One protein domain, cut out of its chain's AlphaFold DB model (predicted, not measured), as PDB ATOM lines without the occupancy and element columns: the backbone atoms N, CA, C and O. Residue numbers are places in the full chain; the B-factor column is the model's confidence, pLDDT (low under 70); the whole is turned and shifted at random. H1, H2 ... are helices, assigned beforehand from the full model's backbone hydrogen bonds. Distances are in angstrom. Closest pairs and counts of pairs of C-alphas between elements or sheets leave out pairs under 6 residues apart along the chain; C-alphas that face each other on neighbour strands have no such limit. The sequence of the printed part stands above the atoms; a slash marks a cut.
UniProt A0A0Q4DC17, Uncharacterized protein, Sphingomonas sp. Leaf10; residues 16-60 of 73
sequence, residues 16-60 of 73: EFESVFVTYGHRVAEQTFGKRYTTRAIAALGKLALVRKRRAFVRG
ATOM      1  N   GLU A  16      46.211  17.249 -48.950       90.44
ATOM      2  CA  GLU A  16      45.078  17.564 -48.076       90.44
ATOM      3  C   GLU A  16      43.830  16.715 -48.351       90.44
ATOM      4  O   GLU A  16      42.929  16.636 -47.515       90.44
ATOM      5  N   PHE A  17      43.748  16.034 -49.500       93.25
ATOM      6  CA  PHE A  17      42.554  15.260 -49.843       93.25
ATOM      7  C   PHE A  17      42.247  14.187 -48.792       93.25
ATOM      8  O   PHE A  17      41.091  13.991 -48.407       93.25
ATOM      9  N   GLU A  18      43.281  13.480 -48.329       92.62
ATOM     10  CA  GLU A  18      43.112  12.402 -47.361       92.62
ATOM     11  C   GLU A  18      42.560  12.928 -46.031       92.62
ATOM     12  O   GLU A  18      41.600  12.357 -45.509       92.62
ATOM     13  N   SER A  19      43.114  14.026 -45.506       91.25
ATOM     14  CA  SER A  19      42.682  14.601 -44.229       91.25
ATOM     15  C   SER A  19      41.237  15.095 -44.309       91.25
ATOM     16  O   SER A  19      40.422  14.754 -43.450       91.25
ATOM     17  N   VAL A  20      40.864  15.792 -45.388       92.94
ATOM     18  CA  VAL A  20      39.486  16.258 -45.609       92.94
ATOM     19  C   VAL A  20      38.516  15.079 -45.710       92.94
ATOM     20  O   VAL A  20      37.450  15.095 -45.086       92.94
ATOM     21  N   PHE A  21      38.875  14.027 -46.453       93.62
ATOM     22  CA  PHE A  21      38.032  12.839 -46.578       93.62
ATOM     23  C   PHE A  21      37.866  12.115 -45.235       93.62
ATOM     24  O   PHE A  21      36.757  11.696 -44.890       93.62
ATOM     25  N   VAL A  22      38.948  11.939 -44.476       91.44
ATOM     26  CA  VAL A  22      38.927  11.225 -43.193       91.44
ATOM     27  C   VAL A  22      38.104  11.992 -42.162       91.44
ATOM     28  O   VAL A  22      37.212  11.390 -41.561       91.44
ATOM     29  N   THR A  23      38.310  13.303 -42.039       90.94
ATOM     30  CA  THR A  23      37.630  14.163 -41.061       90.94
ATOM     31  C   THR A  23      36.169  14.402 -41.437       90.94
ATOM     32  O   THR A  23      35.250  14.022 -40.708       90.94
ATOM     33  N   TYR A  24      35.908  14.944 -42.627       91.69
ATOM     34  CA  TYR A  24      34.579  15.446 -42.993       91.69
ATOM     35  C   TYR A  24      33.764  14.462 -43.837       91.69
ATOM     36  O   TYR A  24      32.535  14.429 -43.759       91.69
ATOM     37  N   GLY A  25      34.432  13.582 -44.580       91.25
ATOM     38  CA  GLY A  25      33.793  12.523 -45.354       91.25
ATOM     39  C   GLY A  25      33.639  12.853 -46.832       91.25
ATOM     40  O   GLY A  25      33.982  13.929 -47.316       91.25
ATOM     41  N   HIS A  26      33.085  11.885 -47.561       92.00
ATOM     42  CA  HIS A  26      33.037  11.906 -49.023       92.00
ATOM     43  C   HIS A  26      32.316  13.130 -49.602       92.00
ATOM     44  O   HIS A  26      32.810  13.736 -50.544       92.00
ATOM     45  N   ARG A  27      31.174  13.522 -49.022       94.69
ATOM     46  CA  ARG A  27      30.368  14.643 -49.529       94.69
ATOM     47  C   ARG A  27      31.116  15.975 -49.460       94.69
ATOM     48  O   ARG A  27      31.043  16.749 -50.406       94.69
ATOM     49  N   VAL A  28      31.830  16.226 -48.363       91.75
ATOM     50  CA  VAL A  28      32.610  17.458 -48.193       91.75
ATOM     51  C   VAL A  28      33.830  17.432 -49.107       91.75
ATOM     52  O   VAL A  28      34.066  18.402 -49.813       91.75
ATOM     53  N   ALA A  29      34.521  16.295 -49.219       92.81
ATOM     54  CA  ALA A  29      35.615  16.144 -50.179       92.81
ATOM     55  C   ALA A  29      35.168  16.412 -51.635       92.81
ATOM     56  O   ALA A  29      35.874  17.092 -52.379       92.81
ATOM     57  N   GLU A  30      33.972  15.956 -52.034       95.88
ATOM     58  CA  GLU A  30      33.404  16.271 -53.354       95.88
ATOM     59  C   GLU A  30      33.112  17.764 -53.545       95.88
ATOM     60  O   GLU A  30      33.264  18.260 -54.662       95.88
ATOM     61  N   GLN A  31      32.688  18.471 -52.495       93.44
ATOM     62  CA  GLN A  31      32.446  19.916 -52.537       93.44
ATOM     63  C   GLN A  31      33.756  20.709 -52.608       93.44
ATOM     64  O   GLN A  31      33.832  21.668 -53.369       93.44
ATOM     65  N   THR A  32      34.786  20.285 -51.870       92.56
ATOM     66  CA  THR A  32      36.090  20.959 -51.806       92.56
ATOM     67  C   THR A  32      36.910  20.760 -53.079       92.56
ATOM     68  O   THR A  32      37.400  21.725 -53.654       92.56
ATOM     69  N   PHE A  33      37.051  19.518 -53.551       91.50
ATOM     70  CA  PHE A  33      37.962  19.190 -54.656       91.50
ATOM     71  C   PHE A  33      37.247  18.890 -55.981       91.50
ATOM     72  O   PHE A  33      37.871  18.802 -57.040       91.50
ATOM     73  N   GLY A  34      35.926  18.705 -55.946       93.75
ATOM     74  CA  GLY A  34      35.119  18.327 -57.100       93.75
ATOM     75  C   GLY A  34      35.007  16.812 -57.296       93.75
ATOM     76  O   GLY A  34      35.915  16.028 -56.999       93.75
ATOM     77  N   LYS A  35      33.881  16.377 -57.875       92.94
ATOM     78  CA  LYS A  35      33.538  14.950 -58.056       92.94
ATOM     79  C   LYS A  35      34.598  14.159 -58.824       92.94
ATOM     80  O   LYS A  35      35.082  13.136 -58.353       92.94
ATOM     81  N   ARG A  36      35.002  14.652 -60.002       90.56
ATOM     82  CA  ARG A  36      35.980  13.962 -60.870       90.56
ATOM     83  C   ARG A  36      37.341  13.803 -60.197       90.56
ATOM     84  O   ARG A  36      38.012  12.797 -60.406       90.56
ATOM     85  N   TYR A  37      37.750  14.803 -59.424       91.56
ATOM     86  CA  TYR A  37      38.985  14.754 -58.660       91.56
ATOM     87  C   TYR A  37      38.880  13.722 -57.536       91.56
ATOM     88  O   TYR A  37      39.706  12.820 -57.456       91.56
ATOM     89  N   THR A  38      37.807  13.798 -56.750       92.56
ATOM     90  CA  THR A  38      37.534  12.914 -55.612       92.56
ATOM     91  C   THR A  38      37.536  11.446 -56.028       92.56
ATOM     92  O   THR A  38      38.213  10.630 -55.408       92.56
ATOM     93  N   THR A  39      36.865  11.096 -57.130       92.12
ATOM     94  CA  THR A  39      36.876   9.723 -57.658       92.12
ATOM     95  C   THR A  39      38.287   9.246 -57.993       92.12
ATOM     96  O   THR A  39      38.655   8.123 -57.651       92.12
ATOM     97  N   ARG A  40      39.100  10.093 -58.637       90.25
ATOM     98  CA  ARG A  40      40.493   9.758 -58.966       90.25
ATOM     99  C   ARG A  40      41.344   9.608 -57.712       90.25
ATOM    100  O   ARG A  40      42.119   8.661 -57.631       90.25
ATOM    101  N   ALA A  41      41.179  10.507 -56.747       90.44
ATOM    102  CA  ALA A  41      41.931  10.482 -55.507       90.44
ATOM    103  C   ALA A  41      41.606   9.231 -54.676       90.44
ATOM    104  O   ALA A  41      42.508   8.531 -54.229       90.44
ATOM    105  N   ILE A  42      40.325   8.862 -54.577       91.69
ATOM    106  CA  ILE A  42      39.883   7.611 -53.941       91.69
ATOM    107  C   ILE A  42      40.445   6.384 -54.661       91.69
ATOM    108  O   ILE A  42      40.828   5.416 -54.003       91.69
ATOM    109  N   ALA A  43      40.475   6.395 -55.996       89.75
ATOM    110  CA  ALA A  43      41.006   5.279 -56.770       89.75
ATOM    111  C   ALA A  43      42.513   5.087 -56.540       89.75
ATOM    112  O   ALA A  43      42.954   3.950 -56.407       89.75
ATOM    113  N   ALA A  44      43.285   6.174 -56.449       89.38
ATOM    114  CA  ALA A  44      44.731   6.089 -56.249       89.38
ATOM    115  C   ALA A  44      45.154   5.903 -54.775       89.38
ATOM    116  O   ALA A  44      46.127   5.201 -54.535       89.38
ATOM    117  N   LEU A  45      44.419   6.443 -53.791       88.50
ATOM    118  CA  LEU A  45      44.679   6.195 -52.356       88.50
ATOM    119  C   LEU A  45      44.078   4.875 -51.847       88.50
ATOM    120  O   LEU A  45      44.511   4.335 -50.832       88.50
ATOM    121  N   GLY A  46      43.052   4.362 -52.527       91.56
ATOM    122  CA  GLY A  46      42.321   3.160 -52.144       91.56
ATOM    123  C   GLY A  46      41.127   3.442 -51.223       91.56
ATOM    124  O   GLY A  46      41.262   3.780 -50.046       91.56
ATOM    125  N   LYS A  47      39.914   3.185 -51.734       90.19
ATOM    126  CA  LYS A  47      38.642   3.387 -51.009       90.19
ATOM    127  C   LYS A  47      38.603   2.707 -49.638       90.19
ATOM    128  O   LYS A  47      38.162   3.310 -48.663       90.19
ATOM    129  N   LEU A  48      39.042   1.449 -49.552       92.44
ATOM    130  CA  LEU A  48      39.002   0.690 -48.299       92.44
ATOM    131  C   LEU A  48      39.934   1.282 -47.237       92.44
ATOM    132  O   LEU A  48      39.549   1.336 -46.070       92.44
ATOM    133  N   ALA A  49      41.117   1.758 -47.633       88.69
ATOM    134  CA  ALA A  49      42.062   2.397 -46.722       88.69
ATOM    135  C   ALA A  49      41.476   3.694 -46.146       88.69
ATOM    136  O   ALA A  49      41.432   3.858 -44.928       88.69
ATOM    137  N   LEU A  50      40.915   4.552 -47.005       90.31
ATOM    138  CA  LEU A  50      40.249   5.793 -46.598       90.31
ATOM    139  C   LEU A  50      39.075   5.548 -45.636       90.31
ATOM    140  O   LEU A  50      38.942   6.225 -44.618       90.31
ATOM    141  N   VAL A  51      38.238   4.545 -45.917       90.25
ATOM    142  CA  VAL A  51      37.110   4.184 -45.041       90.25
ATOM    143  C   VAL A  51      37.595   3.643 -43.695       90.25
ATOM    144  O   VAL A  51      36.997   3.966 -42.670       90.25
ATOM    145  N   ARG A  52      38.669   2.842 -43.663       89.75
ATOM    146  CA  ARG A  52      39.269   2.358 -42.407       89.75
ATOM    147  C   ARG A  52      39.819   3.512 -41.569       89.75
ATOM    148  O   ARG A  52      39.464   3.593 -40.398       89.75
ATOM    149  N   LYS A  53      40.584   4.429 -42.175       87.38
ATOM    150  CA  LYS A  53      41.104   5.638 -41.509       87.38
ATOM    151  C   LYS A  53      39.970   6.501 -40.945       87.38
ATOM    152  O   LYS A  53      40.000   6.865 -39.776       87.38
ATOM    153  N   ARG A  54      38.905   6.727 -41.722       89.31
ATOM    154  CA  ARG A  54      37.701   7.433 -41.247       89.31
ATOM    155  C   ARG A  54      37.004   6.715 -40.095       89.31
ATOM    156  O   ARG A  54      36.590   7.362 -39.144       89.31
ATOM    157  N   ARG A  55      36.843   5.391 -40.160       87.62
ATOM    158  CA  ARG A  55      36.241   4.624 -39.056       87.62
ATOM    159  C   ARG A  55      37.074   4.730 -37.782       87.62
ATOM    160  O   ARG A  55      36.477   4.860 -36.724       87.62
ATOM    161  N   ALA A  56      38.401   4.694 -37.885       85.31
ATOM    162  CA  ALA A  56      39.290   4.910 -36.745       85.31
ATOM    163  C   ALA A  56      39.118   6.326 -36.164       85.31
ATOM    164  O   ALA A  56      38.911   6.463 -34.962       85.31
ATOM    165  N   PHE A  57      39.070   7.350 -37.025       85.19
ATOM    166  CA  PHE A  57      38.811   8.736 -36.622       85.19
ATOM    167  C   PHE A  57      37.459   8.895 -35.902       85.19
ATOM    168  O   PHE A  57      37.392   9.458 -34.817       85.19
ATOM    169  N   VAL A  58      36.378   8.334 -36.458       83.81
ATOM    170  CA  VAL A  58      35.021   8.423 -35.884       83.81
ATOM    171  C   VAL A  58      34.869   7.616 -34.590       83.81
ATOM    172  O   VAL A  58      34.102   8.012 -33.718       83.81
ATOM    173  N   ARG A  59      35.570   6.483 -34.446       80.12
ATOM    174  CA  ARG A  59      35.525   5.652 -33.227       80.12
ATOM    175  C   ARG A  59      36.278   6.260 -32.045       80.12
ATOM    176  O   ARG A  59      36.080   5.793 -30.932       80.12
ATOM    177  N   GLY A  60      37.080   7.300 -32.269       63.78
ATOM    178  CA  GLY A  60      37.768   8.018 -31.198       63.78
ATOM    179  C   GLY A  60      39.146   7.466 -30.827       63.78
ATOM    180  O   GLY A  60      39.757   8.001 -29.910       63.78
TER     181      GLY A  60
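What this domain is: This is residues 16 to 60 of the 73 residues of an uncharacterized protein of Sphingomonas sp. Leaf10 (UniProt A0A0Q4DC17). What shape would one see first? H4 and H3 meet near Gly 46 as the two arms of an L, and the short helical hairpin of H1 and H2 fills its inner angle, with H1 packing on H4 and H2 making a corner with H3 at the L's other end. What is it made of? The printed part has 45 residues with four named helices, H1, H2, H3 and H4 in chain order, and no named strand, an all-helix class. It is compact, with a radius of gyration of the C-alphas of 9.7 A, yet elongated, spanning 30 by 18 by 15 A.

Where its parts are: Where is the longest helix? H4 holds residues 47 to 59, 18.2 A long, and ends with C-alpha 59 at (35.525, 5.652, -33.227). Where are the others? H3 holds residues 35 to 45, 15.3 A long. H2 holds residues 26 to 33, 10.4 A, and H1 residues 16 to 23, 10.8 A, from C-alpha 16 at (45.078, 17.564, -48.076).

How they stand to each other: What does H4 touch? H4 touches H1 at a steep tilt of 48 degrees, the same way; the closest C-alphas, of Val 22 and Arg 54, are 4.4 A apart. H3 is close but not clearly touching H4, about perpendicular at 89 degrees, the closest C-alphas being Ile 42 and Leu 50, 7.6 A. How does H2 sit? H2 and H1 form a hairpin and touch at a shallow tilt of 26 degrees, opposite ways, with C-alphas of Phe 21 and Ala 29 closest at 5.5 A. H2 and H3 only just touch, with 3 pairs of C-alphas within 8 A, and only at the corner; the closest, of Glu 30 and Thr 38, are 5.8 A apart. H2 and H4 are apart. What do the backbones show? In H1, H2, H3 and H4 every O i to N i+4 pair is within hydrogen-bond range.

The domain as a whole: How large is it? The two C-alphas farthest apart, of Arg 36 and Gly 60, are 30.3 A apart. Is it whole and sure? The printed part has no cut, and its three links are tight. The mean pLDDT of the printed part is 90.1, with residue 60 under 70.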